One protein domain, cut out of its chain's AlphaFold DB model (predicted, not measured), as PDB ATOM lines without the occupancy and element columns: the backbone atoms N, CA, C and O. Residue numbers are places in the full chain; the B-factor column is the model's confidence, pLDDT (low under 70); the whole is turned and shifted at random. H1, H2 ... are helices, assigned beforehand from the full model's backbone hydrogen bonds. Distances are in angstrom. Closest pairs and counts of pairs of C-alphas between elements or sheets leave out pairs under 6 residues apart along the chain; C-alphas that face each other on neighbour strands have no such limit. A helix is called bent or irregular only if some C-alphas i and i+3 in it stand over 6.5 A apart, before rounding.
ATOM      1  N   GLU A  32      46.613  10.736  -6.607       92.25
ATOM      2  CA  GLU A  32      45.218  10.814  -7.035       92.25
ATOM      3  C   GLU A  32      44.435  11.840  -6.209       92.25
ATOM      4  O   GLU A  32      43.760  12.689  -6.788       92.25
ATOM      5  N   TYR A  33      44.573  11.794  -4.885       92.00
ATOM      6  CA  TYR A  33      43.940  12.753  -3.983       92.00
ATOM      7  C   TYR A  33      44.362  14.199  -4.280       92.00
ATOM      8  O   TYR A  33      43.498  15.051  -4.476       92.00
ATOM      9  N   GLU A  34      45.666  14.464  -4.414       93.38
ATOM     10  CA  GLU A  34      46.171  15.808  -4.741       93.38
ATOM     11  C   GLU A  34      45.602  16.322  -6.072       93.38
ATOM     12  O   GLU A  34      45.205  17.480  -6.185       93.38
ATOM     13  N   LEU A  35      45.482  15.451  -7.081       94.44
ATOM     14  CA  LEU A  35      44.877  15.821  -8.363       94.44
ATOM     15  C   LEU A  35      43.379  16.127  -8.243       94.44
ATOM     16  O   LEU A  35      42.879  17.014  -8.940       94.44
ATOM     17  N   VAL A  36      42.646  15.393  -7.402       93.31
ATOM     18  CA  VAL A  36      41.226  15.661  -7.133       93.31
ATOM     19  C   VAL A  36      41.072  17.004  -6.428       93.31
ATOM     20  O   VAL A  36      40.295  17.838  -6.899       93.31
ATOM     21  N   LYS A  37      41.849  17.237  -5.367       94.06
ATOM     22  CA  LYS A  37      41.858  18.489  -4.613       94.06
ATOM     23  C   LYS A  37      42.164  19.675  -5.527       94.06
ATOM     24  O   LYS A  37      41.323  20.552  -5.694       94.06
ATOM     25  N   GLN A  38      43.284  19.633  -6.241       95.25
ATOM     26  CA  GLN A  38      43.675  20.696  -7.165       95.25
ATOM     27  C   GLN A  38      42.581  20.991  -8.205       95.25
ATOM     28  O   GLN A  38      42.305  22.143  -8.541       95.25
ATOM     29  N   ARG A  39      41.938  19.953  -8.750       94.56
ATOM     30  CA  ARG A  39      40.970  20.119  -9.837       94.56
ATOM     31  C   ARG A  39      39.620  20.660  -9.370       94.56
ATOM     32  O   ARG A  39      39.049  21.484 -10.088       94.56
ATOM     33  N   TYR A  40      39.082  20.135  -8.272       95.75
ATOM     34  CA  TYR A  40      37.695  20.371  -7.856       95.75
ATOM     35  C   TYR A  40      37.562  21.344  -6.686       95.75
ATOM     36  O   TYR A  40      36.573  22.070  -6.639       95.75
ATOM     37  N   LEU A  41      38.540  21.392  -5.785       95.56
ATOM     38  CA  LEU A  41      38.571  22.374  -4.708       95.56
ATOM     39  C   LEU A  41      39.185  23.675  -5.243       95.56
ATOM     40  O   LEU A  41      38.456  24.594  -5.613       95.56
ATOM     41  N   GLU A  42      40.501  23.680  -5.459       95.75
ATOM     42  CA  GLU A  42      41.276  24.902  -5.727       95.75
ATOM     43  C   GLU A  42      40.898  25.570  -7.057       95.75
ATOM     44  O   GLU A  42      40.657  26.770  -7.141       95.75
ATOM     45  N   GLN A  43      40.823  24.790  -8.138       95.62
ATOM     46  CA  GLN A  43      40.524  25.308  -9.479       95.62
ATOM     47  C   GLN A  43      39.021  25.320  -9.808       95.62
ATOM     48  O   GLN A  43      38.648  25.431 -10.983       95.62
ATOM     49  N   SER A  44      38.152  25.115  -8.817       96.31
ATOM     50  CA  SER A  44      36.708  25.109  -9.034       96.31
ATOM     51  C   SER A  44      35.946  25.783  -7.901       96.31
ATOM     52  O   SER A  44      35.533  26.921  -8.087       96.31
ATOM     53  N   VAL A  45      35.740  25.111  -6.767       96.94
ATOM     54  CA  VAL A  45      34.914  25.649  -5.672       96.94
ATOM     55  C   VAL A  45      35.516  26.933  -5.102       96.94
ATOM     56  O   VAL A  45      34.834  27.956  -5.096       96.94
ATOM     57  N   ASP A  46      36.796  26.908  -4.725       96.25
ATOM     58  CA  ASP A  46      37.474  28.052  -4.098       96.25
ATOM     59  C   ASP A  46      37.537  29.245  -5.039       96.25
ATOM     60  O   ASP A  46      37.381  30.392  -4.643       96.25
ATOM     61  N   LEU A  47      37.737  28.961  -6.320       95.38
ATOM     62  CA  LEU A  47      37.851  29.972  -7.351       95.38
ATOM     63  C   LEU A  47      36.515  30.712  -7.551       95.38
ATOM     64  O   LEU A  47      36.497  31.938  -7.638       95.38
ATOM     65  N   ILE A  48      35.393  29.982  -7.566       95.69
ATOM     66  CA  ILE A  48      34.046  30.574  -7.643       95.69
ATOM     67  C   ILE A  48      33.729  31.354  -6.360       95.69
ATOM     68  O   ILE A  48      33.210  32.467  -6.433       95.69
ATOM     69  N   ALA A  49      34.047  30.786  -5.194       95.88
ATOM     70  CA  ALA A  49      33.829  31.436  -3.905       95.88
ATOM     71  C   ALA A  49      34.627  32.744  -3.793       95.88
ATOM     72  O   ALA A  49      34.053  33.783  -3.477       95.88
ATOM     73  N   ALA A  50      35.909  32.728  -4.158       94.56
ATOM     74  CA  ALA A  50      36.779  33.899  -4.128       94.56
ATOM     75  C   ALA A  50      36.292  35.026  -5.054       94.56
ATOM     76  O   ALA A  50      36.394  36.202  -4.703       94.56
ATOM     77  N   GLU A  51      35.739  34.702  -6.228       93.88
ATOM     78  CA  GLU A  51      35.150  35.721  -7.107       93.88
ATOM     79  C   GLU A  51      33.897  36.348  -6.479       93.88
ATOM     80  O   GLU A  51      33.761  37.572  -6.481       93.88
ATOM     81  N   LEU A  52      33.008  35.541  -5.889       94.56
ATOM     82  CA  LEU A  52      31.822  36.044  -5.185       94.56
ATOM     83  C   LEU A  52      32.193  36.906  -3.970       94.56
ATOM     84  O   LEU A  52      31.591  37.960  -3.755       94.56
ATOM     85  N   GLU A  53      33.196  36.501  -3.195       94.00
ATOM     86  CA  GLU A  53      33.728  37.290  -2.080       94.00
ATOM     87  C   GLU A  53      34.346  38.605  -2.560       94.00
ATOM     88  O   GLU A  53      34.081  39.662  -1.989       94.00
ATOM     89  N   SER A  54      35.112  38.581  -3.653       93.62
ATOM     90  CA  SER A  54      35.687  39.793  -4.242       93.62
ATOM     91  C   SER A  54      34.603  40.774  -4.702       93.62
ATOM     92  O   SER A  54      34.664  41.967  -4.390       93.62
ATOM     93  N   VAL A  55      33.584  40.277  -5.406       94.00
ATOM     94  CA  VAL A  55      32.480  41.090  -5.933       94.00
ATOM     95  C   VAL A  55      31.610  41.655  -4.805       94.00
ATOM     96  O   VAL A  55      31.299  42.850  -4.810       94.00
ATOM     97  N   SER A  56      31.259  40.834  -3.813       94.56
ATOM     98  CA  SER A  56      30.490  41.275  -2.641       94.56
ATOM     99  C   SER A  56      31.285  42.247  -1.761       94.56
ATOM    100  O   SER A  56      30.730  43.239  -1.286       94.56
ATOM    101  N   GLY A  57      32.596  42.043  -1.612       95.38
ATOM    102  CA  GLY A  57      33.502  42.963  -0.928       95.38
ATOM    103  C   GLY A  57      33.546  44.342  -1.587       95.38
ATOM    104  O   GLY A  57      33.381  45.358  -0.908       95.38
ATOM    105  N   ALA A  58      33.681  44.395  -2.917       95.25
ATOM    106  CA  ALA A  58      33.639  45.652  -3.667       95.25
ATOM    107  C   ALA A  58      32.278  46.359  -3.538       95.25
ATOM    108  O   ALA A  58      32.230  47.577  -3.360       95.25
ATOM    109  N   PHE A  59      31.170  45.611  -3.586       96.44
ATOM    110  CA  PHE A  59      29.832  46.146  -3.316       96.44
ATOM    111  C   PHE A  59      29.727  46.765  -1.915       96.44
ATOM    112  O   PHE A  59      29.318  47.917  -1.799       96.44
ATOM    113  N   ASN A  60      30.142  46.050  -0.866       96.62
ATOM    114  CA  ASN A  60      30.060  46.535   0.514       96.62
ATOM    115  C   ASN A  60      30.905  47.798   0.733       96.62
ATOM    116  O   ASN A  60      30.450  48.751   1.369       96.62
ATOM    117  N   HIS A  61      32.111  47.836   0.157       97.50
ATOM    118  CA  HIS A  61      32.969  49.022   0.172       97.50
ATOM    119  C   HIS A  61      32.283  50.220  -0.494       97.50
ATOM    120  O   HIS A  61      32.204  51.302   0.089       97.50
ATOM    121  N   ASN A  62      31.743  50.027  -1.699       97.62
ATOM    122  CA  ASN A  62      31.086  51.095  -2.450       97.62
ATOM    123  C   ASN A  62      29.799  51.573  -1.773       97.62
ATOM    124  O   ASN A  62      29.536  52.774  -1.745       97.62
ATOM    125  N   TRP A  63      29.024  50.658  -1.194       97.75
ATOM    126  CA  TRP A  63      27.840  50.979  -0.403       97.75
ATOM    127  C   TRP A  63      28.198  51.882   0.783       97.75
ATOM    128  O   TRP A  63      27.610  52.954   0.945       97.75
ATOM    129  N   ALA A  64      29.224  51.513   1.557       97.62
ATOM    130  CA  ALA A  64      29.695  52.311   2.685       97.62
ATOM    131  C   ALA A  64      30.219  53.686   2.237       97.62
ATOM    132  O   ALA A  64      29.890  54.708   2.850       97.62
ATOM    133  N   ARG A  65      30.977  53.741   1.132       97.31
ATOM    134  CA  ARG A  65      31.446  55.009   0.553       97.31
ATOM    135  C   ARG A  65      30.278  55.896   0.131       97.31
ATOM    136  O   ARG A  65      30.286  57.086   0.432       97.31
ATOM    137  N   CYS A  66      29.259  55.337  -0.512       97.31
ATOM    138  CA  CYS A  66      28.094  56.103  -0.939       97.31
ATOM    139  C   CYS A  66      27.305  56.662   0.251       97.31
ATOM    140  O   CYS A  66      26.866  57.808   0.202       97.31
ATOM    141  N   LEU A  67      27.175  55.911   1.350       97.06
ATOM    142  CA  LEU A  67      26.572  56.433   2.582       97.06
ATOM    143  C   LEU A  67      27.366  57.601   3.174       97.06
ATOM    144  O   LEU A  67      26.764  58.557   3.663       97.06
ATOM    145  N   HIS A  68      28.698  57.533   3.130       96.25
ATOM    146  CA  HIS A  68      29.562  58.625   3.576       96.25
ATOM    147  C   HIS A  68      29.342  59.885   2.737       96.25
ATOM    148  O   HIS A  68      29.084  60.951   3.287       96.25
ATOM    149  N   VAL A  69      29.354  59.731   1.412       95.62
ATOM    150  CA  VAL A  69      29.085  60.810   0.455       95.62
ATOM    151  C   VAL A  69      27.709  61.433   0.696       95.62
ATOM    152  O   VAL A  69      27.586  62.652   0.733       95.62
ATOM    153  N   LEU A  70      26.670  60.618   0.910       95.38
ATOM    154  CA  LEU A  70      25.322  61.117   1.200       95.38
ATOM    155  C   LEU A  70      25.248  61.871   2.525       95.38
ATOM    156  O   LEU A  70      24.542  62.874   2.615       95.38
ATOM    157  N   LYS A  71      25.974  61.407   3.545       95.12
ATOM    158  CA  LYS A  71      26.064  62.092   4.834       95.12
ATOM    159  C   LYS A  71      26.736  63.455   4.681       95.12
ATOM    160  O   LYS A  71      26.204  64.444   5.164       95.12
ATOM    161  N   GLU A  72      27.873  63.516   3.997       94.00
ATOM    162  CA  GLU A  72      28.583  64.776   3.757       94.00
ATOM    163  C   GLU A  72      27.759  65.742   2.914       94.00
ATOM    164  O   GLU A  72      27.697  66.927   3.234       94.00
ATOM    165  N   TYR A  73      27.085  65.233   1.881       93.81
ATOM    166  CA  TYR A  73      26.175  66.019   1.059       93.81
ATOM    167  C   TYR A  73      25.047  66.613   1.910       93.81
ATOM    168  O   TYR A  73      24.838  67.823   1.861       93.81
ATOM    169  N   ARG A  74      24.411  65.799   2.765       93.56
ATOM    170  CA  ARG A  74      23.383  66.236   3.723       93.56
ATOM    171  C   ARG A  74      23.885  67.307   4.688       93.56
ATOM    172  O   ARG A  74      23.159  68.251   4.967       93.56
ATOM    173  N   ASP A  75      25.081  67.122   5.239       93.38
ATOM    174  CA  ASP A  75      25.600  67.968   6.316       93.38
ATOM    175  C   ASP A  75      26.203  69.284   5.783       93.38
ATOM    176  O   ASP A  75      26.216  70.282   6.500       93.38
ATOM    177  N   SER A  76      26.700  69.293   4.540       89.31
ATOM    178  CA  SER A  76      27.421  70.435   3.945       89.31
ATOM    179  C   SER A  76      26.611  71.218   2.906       89.31
ATOM    180  O   SER A  76      27.041  72.298   2.505       89.31
ATOM    181  N   GLU A  77      25.466  70.694   2.457       84.12
ATOM    182  CA  GLU A  77      24.561  71.303   1.473       84.12
ATOM    183  C   GLU A  77      25.298  71.949   0.277       84.12
ATOM    184  O   GLU A  77      25.847  71.250  -0.575       84.12
ATOM    185  N   GLU A  78      25.320  73.285   0.192       81.00
ATOM    186  CA  GLU A  78      25.951  74.040  -0.899       81.00
ATOM    187  C   GLU A  78      27.487  74.005  -0.871       81.00
ATOM    188  O   GLU A  78      28.119  74.196  -1.910       81.00
ATOM    189  N   GLN A  79      28.090  73.743   0.293       88.31
ATOM    190  CA  GLN A  79      29.543  73.670   0.493       88.31
ATOM    191  C   GLN A  79      30.114  72.270   0.244       88.31
ATOM    192  O   GLN A  79      31.307  72.045   0.445       88.31
ATOM    193  N   PHE A  80      29.278  71.315  -0.168       92.31
ATOM    194  CA  PHE A  80      29.720  69.957  -0.442       92.31
ATOM    195  C   PHE A  80      30.761  69.915  -1.573       92.31
ATOM    196  O   PHE A  80      30.548  70.437  -2.674       92.31
ATOM    197  N   ASP A  81      31.875  69.242  -1.300       91.44
ATOM    198  CA  ASP A  81      32.943  69.022  -2.266       91.44
ATOM    199  C   ASP A  81      32.517  67.991  -3.323       91.44
ATOM    200  O   ASP A  81      32.235  66.830  -3.035       91.44
ATOM    201  N   ARG A  82      32.466  68.429  -4.583       90.44
ATOM    202  CA  ARG A  82      31.963  67.626  -5.705       90.44
ATOM    203  C   ARG A  82      32.944  66.549  -6.152       90.44
ATOM    204  O   ARG A  82      32.499  65.577  -6.768       90.44
ATOM    205  N   ASP A  83      34.230  66.696  -5.849       91.06
ATOM    206  CA  ASP A  83      35.250  65.724  -6.249       91.06
ATOM    207  C   ASP A  83      35.058  64.395  -5.503       91.06
ATOM    208  O   ASP A  83      35.229  63.311  -6.070       91.06
ATOM    209  N   GLN A  84      34.481  64.461  -4.300       90.62
ATOM    210  CA  GLN A  84      34.062  63.307  -3.508       90.62
ATOM    211  C   GLN A  84      33.120  62.335  -4.237       90.62
ATOM    212  O   GLN A  84      33.064  61.157  -3.874       90.62
ATOM    213  N   LEU A  85      32.385  62.798  -5.256       92.38
ATOM    214  CA  LEU A  85      31.460  61.979  -6.052       92.38
ATOM    215  C   LEU A  85      32.170  61.031  -7.027       92.38
ATOM    216  O   LEU A  85      31.518  60.154  -7.598       92.38
ATOM    217  N   ASN A  86      33.466  61.230  -7.270       90.12
ATOM    218  CA  ASN A  86      34.281  60.388  -8.146       90.12
ATOM    219  C   ASN A  86      35.254  59.500  -7.360       90.12
ATOM    220  O   ASN A  86      35.665  58.454  -7.862       90.12
ATOM    221  N   ASP A  87      35.586  59.896  -6.134       90.44
ATOM    222  CA  ASP A  87      36.708  59.331  -5.399       90.44
ATOM    223  C   ASP A  87      36.306  58.252  -4.387       90.44
ATOM    224  O   ASP A  87      35.244  58.279  -3.755       90.44
ATOM    225  N   GLY A  88      37.216  57.295  -4.196       90.12
ATOM    226  CA  GLY A  88      37.113  56.258  -3.167       90.12
ATOM    227  C   GLY A  88      36.209  55.073  -3.517       90.12
ATOM    228  O   GLY A  88      36.079  54.170  -2.693       90.12
ATOM    229  N   PHE A  89      35.609  55.039  -4.710       94.94
ATOM    230  CA  PHE A  89      34.891  53.863  -5.208       94.94
ATOM    231  C   PHE A  89      35.858  52.822  -5.781       94.94
ATOM    232  O   PHE A  89      36.790  53.146  -6.517       94.94
ATOM    233  N   THR A  90      35.607  51.556  -5.466       93.94
ATOM    234  CA  THR A  90      36.380  50.412  -5.948       93.94
ATOM    235  C   THR A  90      35.715  49.835  -7.200       93.94
ATOM    236  O   THR A  90      34.507  49.567  -7.180       93.94
ATOM    237  N   PRO A  91      36.455  49.625  -8.302       88.88
ATOM    238  CA  PRO A  91      35.897  48.981  -9.480       88.88
ATOM    239  C   PRO A  91      35.527  47.531  -9.162       88.88
ATOM    240  O   PRO A  91      36.267  46.816  -8.490       88.88
ATOM    241  N   LEU A  92      34.397  47.077  -9.698       86.31
ATOM    242  CA  LEU A  92      34.117  45.647  -9.748       86.31
ATOM    243  C   LEU A  92      35.112  44.983 -10.694       86.31
ATOM    244  O   LEU A  92      35.197  45.363 -11.865       86.31
ATOM    245  N   SER A  93      35.832  43.980 -10.195       76.38
ATOM    246  CA  SER A  93      36.590  43.057 -11.035       76.38
ATOM    247  C   SER A  93      35.662  42.512 -12.124       76.38
ATOM    248  O   SER A  93      34.548  42.078 -11.831       76.38
ATOM    249  N   GLY A  94      36.081  42.583 -13.389       67.81
ATOM    250  CA  GLY A  94      35.295  42.016 -14.482       67.81
ATOM    251  C   GLY A  94      35.086  40.522 -14.249       67.81
ATOM    252  O   GLY A  94      36.044  39.829 -13.907       67.81
ATOM    253  N   SER A  95      33.852  40.033 -14.421       68.81
ATOM    254  CA  SER A  95      33.596  38.607 -14.244       68.81
ATOM    255  C   SER A  95      34.370  37.812 -15.286       68.81
ATOM    256  O   SER A  95      34.199  37.990 -16.496       68.81
ATOM    257  N   ASN A  96      35.206  36.898 -14.810       74.19
ATOM    258  CA  ASN A  96      35.885  35.947 -15.685       74.19
ATOM    259  C   ASN A  96      34.951  34.786 -16.066       74.19
ATOM    260  O   ASN A  96      35.339  33.921 -16.860       74.19
ATOM    261  N   PHE A  97      33.744  34.736 -15.475       77.38
ATOM    262  CA  PHE A  97      32.721  33.686 -15.564       77.38
ATOM    263  C   PHE A  97      33.212  32.269 -15.249       77.38
ATOM    264  O   PHE A  97      32.459  31.313 -15.419       77.38
ATOM    265  N   HIS A  98      34.497  32.130 -14.916       88.56
ATOM    266  CA  HIS A  98      35.296  30.932 -14.715       88.56
ATOM    267  C   HIS A  98      34.657  29.641 -15.245       88.56
ATOM    268  O   HIS A  98      34.441  28.675 -14.517       88.56
ATOM    269  N   ARG A  99      34.361  29.599 -16.555       90.50
ATOM    270  CA  ARG A  99      33.505  28.553 -17.152       90.50
ATOM    271  C   ARG A  99      33.991  27.138 -16.850       90.50
ATOM    272  O   ARG A  99      33.196  26.225 -16.641       90.50
ATOM    273  N   GLN A 100      35.311  26.953 -16.820       93.50
ATOM    274  CA  GLN A 100      35.914  25.665 -16.500       93.50
ATOM    275  C   GLN A 100      35.686  25.261 -15.035       93.50
ATOM    276  O   GLN A 100      35.420  24.086 -14.784       93.50
ATOM    277  N   ALA A 101      35.767  26.207 -14.095       95.56
ATOM    278  CA  ALA A 101      35.453  25.989 -12.686       95.56
ATOM    279  C   ALA A 101      33.989  25.557 -12.536       95.56
ATOM    280  O   ALA A 101      33.714  24.471 -12.035       95.56
ATOM    281  N   HIS A 102      33.049  26.311 -13.112       95.25
ATOM    282  CA  HIS A 102      31.627  25.960 -13.043       95.25
ATOM    283  C   HIS A 102      31.303  24.614 -13.693       95.25
ATOM    284  O   HIS A 102      30.527  23.838 -13.141       95.25
ATOM    285  N   HIS A 103      31.933  24.269 -14.819       94.94
ATOM    286  CA  HIS A 103      31.759  22.944 -15.418       94.94
ATOM    287  C   HIS A 103      32.235  21.818 -14.483       94.94
ATOM    288  O   HIS A 103      31.625  20.746 -14.417       94.94
ATOM    289  N   ARG A 104      33.345  22.025 -13.766       94.94
ATOM    290  CA  ARG A 104      33.875  21.043 -12.809       94.94
ATOM    291  C   ARG A 104      32.958  20.907 -11.603       94.94
ATOM    292  O   ARG A 104      32.633  19.772 -11.259       94.94
ATOM    293  N   LEU A 105      32.480  22.022 -11.052       96.25
ATOM    294  CA  LEU A 105      31.487  22.019  -9.984       96.25
ATOM    295  C   LEU A 105      30.209  21.304 -10.429       96.25
ATOM    296  O   LEU A 105      29.782  20.369  -9.760       96.25
ATOM    297  N   ARG A 106      29.675  21.621 -11.617       95.62
ATOM    298  CA  ARG A 106      28.525  20.913 -12.200       95.62
ATOM    299  C   ARG A 106      28.770  19.411 -12.298       95.62
ATOM    300  O   ARG A 106      27.880  18.621 -12.017       95.62
ATOM    301  N   THR A 107      29.966  18.998 -12.707       92.75
ATOM    302  CA  THR A 107      30.312  17.571 -12.801       92.75
ATOM    303  C   THR A 107      30.328  16.900 -11.424       92.75
ATOM    304  O   THR A 107      29.929  15.744 -11.306       92.75
ATOM    305  N   LEU A 108      30.790  17.619 -10.397       93.88
ATOM    306  CA  LEU A 108      30.877  17.145  -9.019       93.88
ATOM    307  C   LEU A 108      29.485  16.987  -8.382       93.88
ATOM    308  O   LEU A 108      29.200  15.943  -7.794       93.88
ATOM    309  N   VAL A 109      28.624  17.997  -8.544       95.25
ATOM    310  CA  VAL A 109      27.306  18.077  -7.885       95.25
ATOM    311  C   VAL A 109      26.144  17.574  -8.740       95.25
ATOM    312  O   VAL A 109      25.064  17.333  -8.220       95.25
ATOM    313  N   GLN A 110      26.357  17.396 -10.045       94.25
ATOM    314  CA  GLN A 110      25.337  17.023 -11.037       94.25
ATOM    315  C   GLN A 110      24.111  17.950 -11.075       94.25
ATOM    316  O   GLN A 110      23.010  17.520 -11.401       94.25
ATOM    317  N   SER A 111      24.313  19.240 -10.800       93.25
ATOM    318  CA  SER A 111      23.271  20.267 -10.851       93.25
ATOM    319  C   SER A 111      23.806  21.577 -11.439       93.25
ATOM    320  O   SER A 111      24.985  21.901 -11.264       93.25
ATOM    321  N   ASN A 112      22.941  22.327 -12.131       93.38
ATOM    322  CA  ASN A 112      23.219  23.692 -12.597       93.38
ATOM    323  C   ASN A 112      22.932  24.759 -11.528       93.38
ATOM    324  O   ASN A 112      23.392  25.884 -11.685       93.38
ATOM    325  N   THR A 113      22.276  24.404 -10.419       94.25
ATOM    326  CA  THR A 113      21.810  25.343  -9.385       94.25
ATOM    327  C   THR A 113      22.880  26.350  -8.934       94.25
ATOM    328  O   THR A 113      22.597  27.534  -8.784       94.25
ATOM    329  N   PHE A 114      24.132  25.911  -8.762       95.31
ATOM    330  CA  PHE A 114      25.240  26.798  -8.381       95.31
ATOM    331  C   PHE A 114      25.587  27.829  -9.453       95.31
ATOM    332  O   PHE A 114      25.920  28.964  -9.126       95.31
ATOM    333  N   TRP A 115      25.555  27.430 -10.724       94.94
ATOM    334  CA  TRP A 115      25.805  28.330 -11.844       94.94
ATOM    335  C   TRP A 115      24.694  29.369 -11.953       94.94
ATOM    336  O   TRP A 115      24.988  30.557 -12.058       94.94
ATOM    337  N   ASP A 116      23.443  28.932 -11.842       93.56
ATOM    338  CA  ASP A 116      22.284  29.812 -11.958       93.56
ATOM    339  C   ASP A 116      22.261  30.825 -10.800       93.56
ATOM    340  O   ASP A 116      22.190  32.033 -11.028       93.56
ATOM    341  N   ALA A 117      22.454  30.367  -9.556       95.00
ATOM    342  CA  ALA A 117      22.556  31.245  -8.386       95.00
ATOM    343  C   ALA A 117      23.726  32.238  -8.500       95.00
ATOM    344  O   ALA A 117      23.582  33.419  -8.181       95.00
ATOM    345  N   TYR A 118      24.881  31.783  -8.996       95.00
ATOM    346  CA  TYR A 118      26.045  32.635  -9.235       95.00
ATOM    347  C   TYR A 118      25.758  33.728 -10.275       95.00
ATOM    348  O   TYR A 118      26.110  34.887 -10.056       95.00
ATOM    349  N   GLN A 119      25.084  33.401 -11.381       93.12
ATOM    350  CA  GLN A 119      24.714  34.395 -12.391       93.12
ATOM    351  C   GLN A 119      23.767  35.457 -11.830       93.12
ATOM    352  O   GLN A 119      23.958  36.649 -12.088       93.12
ATOM    353  N   VAL A 120      22.774  35.040 -11.037       93.44
ATOM    354  CA  VAL A 120      21.848  35.958 -10.361       93.44
ATOM    355  C   VAL A 120      22.614  36.876  -9.406       93.44
ATOM    356  O   VAL A 120      22.397  38.089  -9.428       93.44
ATOM    357  N   ALA A 121      23.550  36.331  -8.623       94.44
ATOM    358  CA  ALA A 121      24.391  37.105  -7.711       94.44
ATOM    359  C   ALA A 121      25.241  38.146  -8.450       94.44
ATOM    360  O   ALA A 121      25.203  39.330  -8.112       94.44
ATOM    361  N   LEU A 122      25.963  37.745  -9.498       93.56
ATOM    362  CA  LEU A 122      26.782  38.676 -10.273       93.56
ATOM    363  C   LEU A 122      25.953  39.764 -10.954       93.56
ATOM    364  O   LEU A 122      26.329  40.936 -10.910       93.56
ATOM    365  N   SER A 123      24.828  39.392 -11.567       92.81
ATOM    366  CA  SER A 123      23.921  40.344 -12.212       92.81
ATOM    367  C   SER A 123      23.414  41.389 -11.217       92.81
ATOM    368  O   SER A 123      23.443  42.594 -11.497       92.81
ATOM    369  N   PHE A 124      23.033  40.940 -10.017       94.94
ATOM    370  CA  PHE A 124      22.655  41.822  -8.924       94.94
ATOM    371  C   PHE A 124      23.801  42.757  -8.533       94.94
ATOM    372  O   PHE A 124      23.612  43.970  -8.561       94.94
ATOM    373  N   TYR A 125      24.989  42.236  -8.215       95.38
ATOM    374  CA  TYR A 125      26.093  43.074  -7.738       95.38
ATOM    375  C   TYR A 125      26.557  44.083  -8.788       95.38
ATOM    376  O   TYR A 125      26.856  45.223  -8.435       95.38
ATOM    377  N   HIS A 126      26.567  43.713 -10.070       93.44
ATOM    378  CA  HIS A 126      26.851  44.648 -11.158       93.44
ATOM    379  C   HIS A 126      25.812  45.769 -11.243       93.44
ATOM    380  O   HIS A 126      26.186  46.940 -11.328       93.44
ATOM    381  N   SER A 127      24.525  45.421 -11.193       94.62
ATOM    382  CA  SER A 127      23.431  46.393 -11.267       94.62
ATOM    383  C   SER A 127      23.431  47.315 -10.045       94.62
ATOM    384  O   SER A 127      23.413  48.534 -10.182       94.62
ATOM    385  N   ALA A 128      23.558  46.745  -8.847       96.00
ATOM    386  CA  ALA A 128      23.605  47.483  -7.594       96.00
ATOM    387  C   ALA A 128      24.806  48.441  -7.542       96.00
ATOM    388  O   ALA A 128      24.650  49.606  -7.181       96.00
ATOM    389  N   ASN A 129      25.998  48.008  -7.969       95.62
ATOM    390  CA  ASN A 129      27.150  48.910  -8.031       95.62
ATOM    391  C   ASN A 129      26.993  50.016  -9.078       95.62
ATOM    392  O   ASN A 129      27.527  51.104  -8.877       95.62
ATOM    393  N   ALA A 130      26.272  49.786 -10.178       95.25
ATOM    394  CA  ALA A 130      25.971  50.860 -11.120       95.25
ATOM    395  C   ALA A 130      25.115  51.951 -10.455       95.25
ATOM    396  O   ALA A 130      25.441  53.133 -10.587       95.25
ATOM    397  N   VAL A 131      24.108  51.566  -9.665       96.56
ATOM    398  CA  VAL A 131      23.293  52.517  -8.892       96.56
ATOM    399  C   VAL A 131      24.165  53.306  -7.909       96.56
ATOM    400  O   VAL A 131      24.143  54.538  -7.897       96.56
ATOM    401  N   ILE A 132      24.987  52.596  -7.133       96.94
ATOM    402  CA  ILE A 132      25.826  53.161  -6.065       96.94
ATOM    403  C   ILE A 132      26.902  54.109  -6.610       96.94
ATOM    404  O   ILE A 132      27.085  55.205  -6.089       96.94
ATOM    405  N   VAL A 133      27.628  53.696  -7.651       96.25
ATOM    406  CA  VAL A 133      28.811  54.419  -8.152       96.25
ATOM    407  C   VAL A 133      28.444  55.449  -9.221       96.25
ATOM    408  O   VAL A 133      29.168  56.426  -9.420       96.25
ATOM    409  N   LYS A 134      27.333  55.256  -9.944       94.75
ATOM    410  CA  LYS A 134      26.956  56.128 -11.066       94.75
ATOM    411  C   LYS A 134      25.670  56.886 -10.802       94.75
ATOM    412  O   LYS A 134      25.704  58.112 -10.840       94.75
ATOM    413  N   GLU A 135      24.561  56.196 -10.560       95.69
ATOM    414  CA  GLU A 135      23.234  56.827 -10.565       95.69
ATOM    415  C   GLU A 135      23.039  57.791  -9.393       95.69
ATOM    416  O   GLU A 135      22.680  58.950  -9.616       95.69
ATOM    417  N   ILE A 136      23.353  57.364  -8.164       95.75
ATOM    418  CA  ILE A 136      23.241  58.221  -6.975       95.75
ATOM    419  C   ILE A 136      24.184  59.435  -7.087       95.75
ATOM    420  O   ILE A 136      23.699  60.569  -7.002       95.75
ATOM    421  N   PRO A 137      25.496  59.271  -7.369       95.44
ATOM    422  CA  PRO A 137      26.379  60.413  -7.592       95.44
ATOM    423  C   PRO A 137      25.918  61.322  -8.735       95.44
ATOM    424  O   PRO A 137      26.034  62.542  -8.645       95.44
ATOM    425  N   HIS A 138      25.373  60.761  -9.817       94.19
ATOM    426  CA  HIS A 138      24.843  61.549 -10.926       94.19
ATOM    427  C   HIS A 138      23.640  62.405 -10.512       94.19
ATOM    428  O   HIS A 138      23.601  63.581 -10.873       94.19
ATOM    429  N   ALA A 139      22.713  61.872  -9.715       92.50
ATOM    430  CA  ALA A 139      21.579  62.638  -9.198       92.50
ATOM    431  C   ALA A 139      22.035  63.850  -8.364       92.50
ATOM    432  O   ALA A 139      21.503  64.952  -8.525       92.50
ATOM    433  N   ILE A 140      23.077  63.677  -7.541       93.06
ATOM    434  CA  ILE A 140      23.688  64.771  -6.770       93.06
ATOM    435  C   ILE A 140      24.315  65.814  -7.708       93.06
ATOM    436  O   ILE A 140      24.039  67.009  -7.577       93.06
ATOM    437  N   ARG A 141      25.102  65.393  -8.713       92.31
ATOM    438  CA  ARG A 141      25.675  66.320  -9.714       92.31
ATOM    439  C   ARG A 141      24.586  67.106 -10.445       92.31
ATOM    440  O   ARG A 141      24.706  68.318 -10.605       92.31
ATOM    441  N   ALA A 142      23.508  66.437 -10.850       90.75
ATOM    442  CA  ALA A 142      22.403  67.057 -11.573       90.75
ATOM    443  C   ALA A 142      21.681  68.129 -10.737       90.75
ATOM    444  O   ALA A 142      21.253  69.145 -11.292       90.75
ATOM    445  N   LYS A 143      21.604  67.955  -9.410       89.31
ATOM    446  CA  LYS A 143      21.100  68.986  -8.492       89.31
ATOM    447  C   LYS A 143      21.980  70.234  -8.502       89.31
ATOM    448  O   LYS A 143      21.456  71.335  -8.658       89.31
ATOM    449  N   PHE A 144      23.301  70.074  -8.419       87.81
ATOM    450  CA  PHE A 144      24.246  71.194  -8.493       87.81
ATOM    451  C   PHE A 144      24.253  71.915  -9.843       87.81
ATOM    452  O   PHE A 144      24.527  73.110  -9.898       87.81
ATOM    453  N   SER A 145      23.952  71.208 -10.934       86.81
ATOM    454  CA  SER A 145      23.816  71.802 -12.269       86.81
ATOM    455  C   SER A 145      22.478  72.519 -12.492       86.81
ATOM    456  O   SER A 145      22.277  73.078 -13.564       86.81
ATOM    457  N   GLY A 146      21.550  72.491 -11.526       84.19
ATOM    458  CA  GLY A 146      20.209  73.071 -11.672       84.19
ATOM    459  C   GLY A 146      19.248  72.239 -12.530       84.19
ATOM    460  O   GLY A 146      18.116  72.656 -12.757       84.19
ATOM    461  N   ASN A 147      19.658  71.043 -12.966       81.06
ATOM    462  CA  ASN A 147      18.841  70.149 -13.795       81.06
ATOM    463  C   ASN A 147      17.754  69.422 -12.989       81.06
ATOM    464  O   ASN A 147      16.858  68.811 -13.567       81.06
ATOM    465  N   VAL A 148      17.831  69.465 -11.654       81.00
ATOM    466  CA  VAL A 148      16.885  68.812 -10.744       81.00
ATOM    467  C   VAL A 148      16.365  69.817  -9.717       81.00
ATOM    468  O   VAL A 148      17.110  70.334  -8.884       81.00
ATOM    469  N   GLY A 149      15.053  70.063  -9.747       81.88
ATOM    470  CA  GLY A 149      14.368  70.959  -8.810       81.88
ATOM    471  C   GLY A 149      14.077  70.348  -7.435       81.88
ATOM    472  O   GLY A 149      13.754  71.088  -6.511       81.88
ATOM    473  N   ALA A 150      14.217  69.026  -7.274       86.31
ATOM    474  CA  ALA A 150      13.878  68.324  -6.033       86.31
ATOM    475  C   ALA A 150      14.638  68.893  -4.814       86.31
ATOM    476  O   ALA A 150      15.822  69.228  -4.948       86.31
ATOM    477  N   PRO A 151      14.001  69.018  -3.635       87.25
ATOM    478  CA  PRO A 151      14.664  69.420  -2.399       87.25
ATOM    479  C   PRO A 151      15.867  68.535  -2.071       87.25
ATOM    480  O   PRO A 151      15.875  67.335  -2.343       87.25
ATOM    481  N   HIS A 152      16.878  69.130  -1.438       86.62
ATOM    482  CA  HIS A 152      18.093  68.426  -1.034       86.62
ATOM    483  C   HIS A 152      17.782  67.191  -0.164       86.62
ATOM    484  O   HIS A 152      18.261  66.091  -0.438       86.62
ATOM    485  N   SER A 153      16.901  67.356   0.826       90.12
ATOM    486  CA  SER A 153      16.454  66.291   1.730       90.12
ATOM    487  C   SER A 153      15.747  65.135   1.016       90.12
ATOM    488  O   SER A 153      15.892  63.986   1.430       90.12
ATOM    489  N   GLU A 154      15.022  65.407  -0.072       92.88
ATOM    490  CA  GLU A 154      14.331  64.377  -0.854       92.88
ATOM    491  C   GLU A 154      15.329  63.487  -1.605       92.88
ATOM    492  O   GLU A 154      15.186  62.264  -1.602       92.88
ATOM    493  N   ILE A 155      16.370  64.084  -2.199       91.88
ATOM    494  CA  ILE A 155      17.443  63.346  -2.884       91.88
ATOM    495  C   ILE A 155      18.159  62.428  -1.894       91.88
ATOM    496  O   ILE A 155      18.343  61.243  -2.168       91.88
ATOM    497  N   VAL A 156      18.519  62.969  -0.727       94.06
ATOM    498  CA  VAL A 156      19.192  62.219   0.336       94.06
ATOM    499  C   VAL A 156      18.317  61.065   0.830       94.06
ATOM    500  O   VAL A 156      18.783  59.930   0.865       94.06
ATOM    501  N   SER A 157      17.043  61.321   1.157       95.44
ATOM    502  CA  SER A 157      16.121  60.288   1.655       95.44
ATOM    503  C   SER A 157      15.952  59.141   0.660       95.44
ATOM    504  O   SER A 157      16.109  57.984   1.037       95.44
ATOM    505  N   ARG A 158      15.699  59.446  -0.620       95.44
ATOM    506  CA  ARG A 158      15.526  58.416  -1.656       95.44
ATOM    507  C   ARG A 158      16.784  57.580  -1.857       95.44
ATOM    508  O   ARG A 158      16.690  56.369  -2.026       95.44
ATOM    509  N   ALA A 159      17.955  58.215  -1.830       95.94
ATOM    510  CA  ALA A 159      19.219  57.505  -1.962       95.94
ATOM    511  C   ALA A 159      19.480  56.585  -0.757       95.94
ATOM    512  O   ALA A 159      19.905  55.449  -0.950       95.94
ATOM    513  N   TYR A 160      19.174  57.024   0.471       96.88
ATOM    514  CA  TYR A 160      19.249  56.161   1.656       96.88
ATOM    515  C   TYR A 160      18.297  54.963   1.563       96.88
ATOM    516  O   TYR A 160      18.719  53.842   1.851       96.88
ATOM    517  N   ASP A 161      17.050  55.179   1.140       97.31
ATOM    518  CA  ASP A 161      16.063  54.106   0.997       97.31
ATOM    519  C   ASP A 161      16.508  53.060  -0.036       97.31
ATOM    520  O   ASP A 161      16.432  51.855   0.227       97.31
ATOM    521  N   GLU A 162      17.040  53.506  -1.179       97.50
ATOM    522  CA  GLU A 162      17.553  52.601  -2.209       97.50
ATOM    523  C   GLU A 162      18.797  51.844  -1.722       97.50
ATOM    524  O   GLU A 162      18.869  50.626  -1.865       97.50
ATOM    525  N   LEU A 163      19.746  52.513  -1.055       97.12
ATOM    526  CA  LEU A 163      20.919  51.846  -0.474       97.12
ATOM    527  C   LEU A 163      20.538  50.814   0.595       97.12
ATOM    528  O   LEU A 163      21.148  49.745   0.659       97.12
ATOM    529  N   ALA A 164      19.543  51.108   1.433       97.25
ATOM    530  CA  ALA A 164      19.051  50.176   2.443       97.25
ATOM    531  C   ALA A 164      18.365  48.962   1.801       97.25
ATOM    532  O   ALA A 164      18.537  47.827   2.253       97.25
ATOM    533  N   LYS A 165      17.600  49.179   0.727       97.50
ATOM    534  CA  LYS A 165      17.001  48.106  -0.067       97.50
ATOM    535  C   LYS A 165      18.073  47.221  -0.707       97.50
ATOM    536  O   LYS A 165      18.023  46.013  -0.499       97.50
ATOM    537  N   LEU A 166      19.059  47.802  -1.393       97.31
ATOM    538  CA  LEU A 166      20.152  47.054  -2.019       97.31
ATOM    539  C   LEU A 166      20.946  46.237  -0.993       97.31
ATOM    540  O   LEU A 166      21.261  45.078  -1.243       97.31
ATOM    541  N   HIS A 167      21.234  46.797   0.183       96.44
ATOM    542  CA  HIS A 167      21.925  46.048   1.231       96.44
ATOM    543  C   HIS A 167      21.117  44.834   1.704       96.44
ATOM    544  O   HIS A 167      21.645  43.724   1.704       96.44
ATOM    545  N   ARG A 168      19.821  45.005   2.000       96.25
ATOM    546  CA  ARG A 168      18.941  43.882   2.375       96.25
ATOM    547  C   ARG A 168      18.846  42.827   1.278       96.25
ATOM    548  O   ARG A 168      18.892  41.637   1.562       96.25
ATOM    549  N   GLU A 169      18.730  43.244   0.019       94.75
ATOM    550  CA  GLU A 169      18.694  42.307  -1.106       94.75
ATOM    551  C   GLU A 169      20.014  41.545  -1.275       94.75
ATOM    552  O   GLU A 169      19.989  40.401  -1.720       94.75
ATOM    553  N   SER A 170      21.153  42.124  -0.881       94.69
ATOM    554  CA  SER A 170      22.453  41.451  -0.959       94.69
ATOM    555  C   SER A 170      22.598  40.281   0.024       94.69
ATOM    556  O   SER A 170      23.325  39.329  -0.261       94.69
ATOM    557  N   GLU A 171      21.873  40.292   1.147       93.00
ATOM    558  CA  GLU A 171      21.944  39.227   2.158       93.00
ATOM    559  C   GLU A 171      21.412  37.887   1.629       93.00
ATOM    560  O   GLU A 171      21.848  36.822   2.073       93.00
ATOM    561  N   ARG A 172      20.533  37.914   0.614       93.88
ATOM    562  CA  ARG A 172      19.954  36.701   0.009       93.88
ATOM    563  C   ARG A 172      20.987  35.791  -0.658       93.88
ATOM    564  O   ARG A 172      20.668  34.649  -0.967       93.88
ATOM    565  N   PHE A 173      22.206  36.281  -0.898       94.69
ATOM    566  CA  PHE A 173      23.287  35.510  -1.515       94.69
ATOM    567  C   PHE A 173      24.163  34.756  -0.506       94.69
ATOM    568  O   PHE A 173      24.984  33.935  -0.916       94.69
ATOM    569  N   ALA A 174      23.964  34.954   0.803       93.88
ATOM    570  CA  ALA A 174      24.688  34.215   1.838       93.88
ATOM    571  C   ALA A 174      24.570  32.675   1.717       93.88
ATOM    572  O   ALA A 174      25.595  32.002   1.865       93.88
ATOM    573  N   PRO A 175      23.402  32.085   1.372       95.12
ATOM    574  CA  PRO A 175      23.281  30.638   1.166       95.12
ATOM    575  C   PRO A 175      24.191  30.085   0.061       95.12
ATOM    576  O   PRO A 175      24.641  28.944   0.158       95.12
ATOM    577  N   LEU A 176      24.512  30.881  -0.968       96.81
ATOM    578  CA  LEU A 176      25.422  30.472  -2.042       96.81
ATOM    579  C   LEU A 176      26.858  30.321  -1.556       96.81
ATOM    580  O   LEU A 176      27.476  29.286  -1.802       96.81
ATOM    581  N   LEU A 177      27.363  31.313  -0.824       95.69
ATOM    582  CA  LEU A 177      28.687  31.228  -0.207       95.69
ATOM    583  C   LEU A 177      28.747  30.089   0.818       95.69
ATOM    584  O   LEU A 177      29.679  29.290   0.784       95.69
ATOM    585  N   GLY A 178      27.719  29.951   1.663       96.06
ATOM    586  CA  GLY A 178      27.630  28.858   2.635       96.06
ATOM    587  C   GLY A 178      27.660  27.473   1.979       96.06
ATOM    588  O   GLY A 178      28.403  26.594   2.414       96.06
ATOM    589  N   SER A 179      26.918  27.298   0.884       97.25
ATOM    590  CA  SER A 179      26.875  26.049   0.114       97.25
ATOM    591  C   SER A 179      28.213  25.716  -0.550       97.25
ATOM    592  O   SER A 179      28.646  24.562  -0.531       97.25
ATOM    593  N   LEU A 180      28.897  26.715  -1.120       97.25
ATOM    594  CA  LEU A 180      30.236  26.538  -1.689       97.25
ATOM    595  C   LEU A 180      31.246  26.140  -0.605       97.25
ATOM    596  O   LEU A 180      31.983  25.175  -0.796       97.25
ATOM    597  N   GLN A 181      31.221  26.805   0.552       96.50
ATOM    598  CA  GLN A 181      32.110  26.497   1.674       96.50
ATOM    599  C   GLN A 181      31.871  25.093   2.245       96.50
ATOM    600  O   GLN A 181      32.824  24.400   2.611       96.50
ATOM    601  N   ALA A 182      30.613  24.647   2.306       95.62
ATOM    602  CA  ALA A 182      30.271  23.297   2.745       95.62
ATOM    603  C   ALA A 182      30.842  22.232   1.792       95.62
ATOM    604  O   ALA A 182      31.448  21.260   2.241       95.62
ATOM    605  N   ILE A 183      30.724  22.446   0.475       96.06
ATOM    606  CA  ILE A 183      31.339  21.566  -0.529       96.06
ATOM    607  C   ILE A 183      32.868  21.599  -0.421       96.06
ATOM    608  O   ILE A 183      33.493  20.539  -0.476       96.06
ATOM    609  N   ALA A 184      33.469  22.782  -0.264       96.12
ATOM    610  CA  ALA A 184      34.913  22.931  -0.097       96.12
ATOM    611  C   ALA A 184      35.413  22.129   1.112       96.12
ATOM    612  O   ALA A 184      36.310  21.300   0.983       96.12
ATOM    613  N   SER A 185      34.748  22.288   2.256       95.25
ATOM    614  CA  SER A 185      35.094  21.600   3.504       95.25
ATOM    615  C   SER A 185      35.021  20.075   3.367       95.25
ATOM    616  O   SER A 185      35.896  19.363   3.856       95.25
ATOM    617  N   GLU A 186      34.016  19.559   2.657       94.00
ATOM    618  CA  GLU A 186      33.890  18.124   2.373       94.00
ATOM    619  C   GLU A 186      35.034  17.610   1.472       94.00
ATOM    620  O   GLU A 186      35.554  16.512   1.679       94.00
ATOM    621  N   LEU A 187      35.452  18.401   0.477       92.69
ATOM    622  CA  LEU A 187      36.583  18.076  -0.403       92.69
ATOM    623  C   LEU A 187      37.940  18.145   0.318       92.69
ATOM    624  O   LEU A 187      38.857  17.419  -0.061       92.69
ATOM    625  N   GLU A 188      38.080  19.009   1.325       91.31
ATOM    626  CA  GLU A 188      39.300  19.158   2.127       91.31
ATOM    627  C   GLU A 188      39.489  18.037   3.147       91.31
ATOM    628  O   GLU A 188      40.610  17.572   3.366       91.31
ATOM    629  N   GLN A 189      38.405  17.624   3.802       89.94
ATOM    630  CA  GLN A 189      38.464  16.644   4.887       89.94
ATOM    631  C   GLN A 189      38.643  15.217   4.369       89.94
ATOM    632  O   GLN A 189      39.239  14.372   5.045       89.94
ATOM    633  N   GLU A 190      38.139  14.927   3.170       85.62
ATOM    634  CA  GLU A 190      38.159  13.580   2.628       85.62
ATOM    635  C   GLU A 190      39.264  13.342   1.600       85.62
ATOM    636  O   GLU A 190      39.373  14.018   0.582       85.62
ATOM    637  N   ASN A 191      40.015  12.252   1.792       85.38
ATOM    638  CA  ASN A 191      40.979  11.754   0.810       85.38
ATOM    639  C   ASN A 191      40.271  11.075  -0.379       85.38
ATOM    640  O   ASN A 191      40.286   9.844  -0.507       85.38
ATOM    641  N   LEU A 192      39.611  11.876  -1.216       89.69
ATOM    642  CA  LEU A 192      38.789  11.411  -2.327       89.69
ATOM    643  C   LEU A 192      39.627  10.896  -3.503       89.69
ATOM    644  O   LEU A 192      40.543  11.549  -3.991       89.69
ATOM    645  N   SER A 193      39.226   9.739  -4.020       90.62
ATOM    646  CA  SER A 193      39.639   9.209  -5.324       90.62
ATOM    647  C   SER A 193      38.719   9.700  -6.446       90.62
ATOM    648  O   SER A 193      37.562  10.067  -6.213       90.62
ATOM    649  N   PHE A 194      39.153   9.589  -7.704       89.62
ATOM    650  CA  PHE A 194      38.312   9.895  -8.868       89.62
ATOM    651  C   PHE A 194      37.040   9.043  -8.915       89.62
ATOM    652  O   PHE A 194      36.008   9.485  -9.424       89.62
ATOM    653  N   LYS A 195      37.085   7.816  -8.380       90.00
ATOM    654  CA  LYS A 195      35.896   6.963  -8.276       90.00
ATOM    655  C   LYS A 195      34.874   7.553  -7.304       90.00
ATOM    656  O   LYS A 195      33.688   7.545  -7.620       90.00
ATOM    657  N   GLN A 196      35.323   8.079  -6.165       90.50
ATOM    658  CA  GLN A 196      34.449   8.704  -5.165       90.50
ATOM    659  C   GLN A 196      33.886  10.044  -5.649       90.50
ATOM    660  O   GLN A 196      32.725  10.337  -5.375       90.50
ATOM    661  N   VAL A 197      34.652  10.808  -6.438       91.56
ATOM    662  CA  VAL A 197      34.174  12.042  -7.091       91.56
ATOM    663  C   VAL A 197      32.934  11.779  -7.951       91.56
ATOM    664  O   VAL A 197      31.979  12.548  -7.913       91.56
ATOM    665  N   ARG A 198      32.881  10.656  -8.684       90.69
ATOM    666  CA  ARG A 198      31.714  10.307  -9.522       90.69
ATOM    667  C   ARG A 198      30.426  10.124  -8.723       90.69
ATOM    668  O   ARG A 198      29.342  10.290  -9.275       90.69
ATOM    669  N   THR A 199      30.537   9.763  -7.450       94.69
ATOM    670  CA  THR A 199      29.404   9.574  -6.538       94.69
ATOM    671  C   THR A 199      29.239  10.729  -5.554       94.69
ATOM    672  O   THR A 199      28.398  10.631  -4.669       94.69
ATOM    673  N   PHE A 200      30.012  11.813  -5.692       94.75
ATOM    674  CA  PHE A 200      30.008  12.934  -4.751       94.75
ATOM    675  C   PHE A 200      28.642  13.624  -4.673       94.75
ATOM    676  O   PHE A 200      28.163  13.866  -3.576       94.75
ATOM    677  N   HIS A 201      27.954  13.794  -5.806       95.31
ATOM    678  CA  HIS A 201      26.573  14.299  -5.877       95.31
ATOM    679  C   HIS A 201      25.554  13.568  -4.984       95.31
ATOM    680  O   HIS A 201      24.480  14.093  -4.726       95.31
ATOM    681  N   ARG A 202      25.858  12.345  -4.529       95.50
ATOM    682  CA  ARG A 202      24.985  11.561  -3.637       95.50
ATOM    683  C   ARG A 202      25.243  11.832  -2.159       95.50
ATOM    684  O   ARG A 202      24.554  11.267  -1.315       95.50
ATOM    685  N   ARG A 203      26.274  12.612  -1.832       95.31
ATOM    686  CA  ARG A 203      26.592  12.980  -0.454       95.31
ATOM    687  C   ARG A 203      25.536  13.933   0.063       95.31
ATOM    688  O   ARG A 203      25.104  14.831  -0.654       95.31
ATOM    689  N   LYS A 204      25.199  13.766   1.340       95.81
ATOM    690  CA  LYS A 204      24.224  14.608   2.028       95.81
ATOM    691  C   LYS A 204      24.558  16.097   1.880       95.81
ATOM    692  O   LYS A 204      23.707  16.842   1.435       95.81
ATOM    693  N   VAL A 205      25.818  16.488   2.098       95.19
ATOM    694  CA  VAL A 205      26.288  17.880   1.937       95.19
ATOM    695  C   VAL A 205      25.933  18.467   0.568       95.19
ATOM    696  O   VAL A 205      25.553  19.626   0.473       95.19
ATOM    697  N   THR A 206      26.041  17.679  -0.504       94.38
ATOM    698  CA  THR A 206      25.700  18.157  -1.849       94.38
ATOM    699  C   THR A 206      24.196  18.256  -2.064       94.38
ATOM    700  O   THR A 206      23.743  19.208  -2.692       94.38
ATOM    701  N   LEU A 207      23.431  17.286  -1.561       95.88
ATOM    702  CA  LEU A 207      21.973  17.291  -1.661       95.88
ATOM    703  C   LEU A 207      21.379  18.471  -0.885       95.88
ATOM    704  O   LEU A 207      20.633  19.247  -1.475       95.88
ATOM    705  N   ASP A 208      21.799  18.645   0.370       96.25
ATOM    706  CA  ASP A 208      21.383  19.743   1.246       96.25
ATOM    707  C   ASP A 208      21.724  21.095   0.594       96.25
ATOM    708  O   ASP A 208      20.859  21.948   0.444       96.25
ATOM    709  N   ALA A 209      22.951  21.265   0.083       95.75
ATOM    710  CA  ALA A 209      23.359  22.506  -0.578       95.75
ATOM    711  C   ALA A 209      22.535  22.825  -1.842       95.75
ATOM    712  O   ALA A 209      22.203  23.980  -2.108       95.75
ATOM    713  N   VAL A 210      22.199  21.814  -2.652       95.31
ATOM    714  CA  VAL A 210      21.350  22.012  -3.840       95.31
ATOM    715  C   VAL A 210      19.915  22.356  -3.434       95.31
ATOM    716  O   VAL A 210      19.305  23.228  -4.052       95.31
ATOM    717  N   GLU A 211      19.376  21.699  -2.410       94.94
ATOM    718  CA  GLU A 211      18.039  21.968  -1.874       94.94
ATOM    719  C   GLU A 211      17.934  23.375  -1.270       94.94
ATOM    720  O   GLU A 211      17.011  24.123  -1.607       94.94
ATOM    721  N   ASP A 212      18.915  23.773  -0.460       93.81
ATOM    722  CA  ASP A 212      19.000  25.095   0.164       93.81
ATOM    723  C   ASP A 212      19.027  26.202  -0.892       93.81
ATOM    724  O   ASP A 212      18.312  27.206  -0.787       93.81
ATOM    725  N   LEU A 213      19.811  26.009  -1.956       94.75
ATOM    726  CA  LEU A 213      19.872  26.945  -3.071       94.75
ATOM    727  C   LEU A 213      18.569  26.985  -3.872       94.75
ATOM    728  O   LEU A 213      18.071  28.071  -4.163       94.75
ATOM    729  N   ASN A 214      17.981  25.837  -4.206       93.19
ATOM    730  CA  ASN A 214      16.697  25.800  -4.911       93.19
ATOM    731  C   ASN A 214      15.586  26.477  -4.104       93.19
ATOM    732  O   ASN A 214      14.747  27.172  -4.672       93.19
ATOM    733  N   THR A 215      15.609  26.338  -2.780       93.06
ATOM    734  CA  THR A 215      14.662  27.014  -1.888       93.06
ATOM    735  C   THR A 215      14.899  28.525  -1.888       93.06
ATOM    736  O   THR A 215      13.966  29.301  -2.116       93.06
ATOM    737  N   SER A 216      16.154  28.942  -1.705       91.56
ATOM    738  CA  SER A 216      16.548  30.354  -1.595       91.56
ATOM    739  C   SER A 216      16.339  31.143  -2.893       91.56
ATOM    740  O   SER A 216      15.991  32.322  -2.841       91.56
ATOM    741  N   PHE A 217      16.506  30.494  -4.049       91.81
ATOM    742  CA  PHE A 217      16.469  31.121  -5.377       91.81
ATOM    743  C   PHE A 217      15.290  30.660  -6.251       91.81
ATOM    744  O   PHE A 217      15.241  30.995  -7.431       91.81
ATOM    745  N   SER A 218      14.313  29.945  -5.686       87.81
ATOM    746  CA  SER A 218      13.127  29.414  -6.392       87.81
ATOM    747  C   SER A 218      12.494  30.412  -7.371       87.81
ATOM    748  O   SER A 218      12.352  30.132  -8.560       87.81
ATOM    749  N   LYS A 219      12.205  31.630  -6.898       85.38
ATOM    750  CA  LYS A 219      11.598  32.707  -7.702       85.38
ATOM    751  C   LYS A 219      12.495  33.242  -8.818       85.38
ATOM    752  O   LYS A 219      11.988  33.791  -9.797       85.38
ATOM    753  N   ASP A 220      13.810  33.179  -8.636       86.62
ATOM    754  CA  ASP A 220      14.773  33.628  -9.637       86.62
ATOM    755  C   ASP A 220      14.948  32.548 -10.721       86.62
ATOM    756  O   ASP A 220      15.064  32.878 -11.899       86.62
ATOM    757  N   PHE A 221      14.869  31.264 -10.352       82.12
ATOM    758  CA  PHE A 221      14.965  30.139 -11.288       82.12
ATOM    759  C   PHE A 221      13.718  29.977 -12.166       82.12
ATOM    760  O   PHE A 221      13.853  29.746 -13.365       82.12
ATOM    761  N   GLU A 222      12.516  30.196 -11.626       73.06
ATOM    762  CA  GLU A 222      11.261  30.161 -12.401       73.06
ATOM    763  C   GLU A 222      11.223  31.206 -13.531       73.06
ATOM    764  O   GLU A 222      10.619  30.987 -14.579       73.06
ATOM    765  N   LYS A 223      11.903  32.346 -13.360       59.66
ATOM    766  CA  LYS A 223      11.989  33.399 -14.389       59.66
ATOM    767  C   LYS A 223      12.937  33.054 -15.540       59.66
ATOM    768  O   LYS A 223      12.949  33.770 -16.542       59.66
ATOM    769  N   HIS A 224      13.729  31.994 -15.397       51.91
ATOM    770  CA  HIS A 224      14.783  31.602 -16.327       51.91
ATOM    771  C   HIS A 224      14.595  30.189 -16.897       51.91
ATOM    772  O   HIS A 224      15.565  29.618 -17.394       51.91
TER     773      HIS A 224
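This is residues 32 to 224 of the 228 residues of an uncharacterized protein of Lysobacter alkalisoli (UniProt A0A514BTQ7). This is a long rod built on a bundle of three long helices side by side, H1, H4a and H5a, with H1 running nearly its whole length. Where H1 begins, H3 and H7 pack on the bundle's helices and short H6 sits at the tip; nearer the other end lies short H2, from which the unnamed residues 86 to 98 run back along the rod to H3. The printed part has 193 residues with seven named helices, H1 to H7 in chain order, and no named strand: all helix. It is loose, with a radius of gyration of the C-alphas of 21.0 A, and spans 68 by 32 by 23 A.

Start with H1, residues 32 to 79, one of two hubs; it is irregular, C-alphas 75 and 78 being 9.4 A apart. H2, residues 82 to 85, is close to H1 but not clearly touching, the closest C-alphas, Val 69 and Gln 84, 6.8 A apart. Next, H3, residues 99 to 109, touches H1 at a steep tilt of 62 degrees, with C-alphas Ser 44 and Ala 101 closest at 4.0 A. H4, residues 113 to 144, was assigned as one helix by its hydrogen bonds but is bent, with C-alphas 133 and 136 6.8 A apart; its arms are H4a, to 133, and H4b, from 136. H4a touches H1 the same way at a shallow 23 degrees, closest at C-alphas Phe 59 and Asn 129, 6.1 A. H5, residues 152 to 189, likewise assigned as one helix, is bent, with C-alphas 172 and 175 7.0 A apart; its arms are H5a, to 172, and H5b, from 175. H5a touches H1 opposite ways at a shallow 15 degrees, closest at C-alphas Leu 70 and Val 156, 6.3 A. H6, residues 194 to 197, touches H1, closest at C-alphas Val 36 and Phe 194, 6.7 A. H7, residues 204 to 222, irregular with C-alphas 216 and 219 8.2 A apart, touches H5b, closest at C-alphas Ser 179 and Ala 209, 5.0 A. Every O i to N i+4 pair is within hydrogen-bond range in H3, H4a, H4b and H5b, against 37 of 44 in H1, 16 of 17 in H5a and 13 of 15 in H7; H2 and H6 are too short for one.

Find C-alpha 32 at (45.218, 10.814, -7.035); H1 runs 65.2 A from there. H4a measures 29.9 A, H5a 31.8 A and H7 24.9 A, ending at C-alpha 222 (11.261, 30.161, -12.401).

The farthest C-alphas, Glu 78 and Lys 195, are 68.2 A apart. The printed part has no cut, and the link H2 to H3 is long. Look for pLDDT under 70 at residues 94 to 95 and 223 to 224.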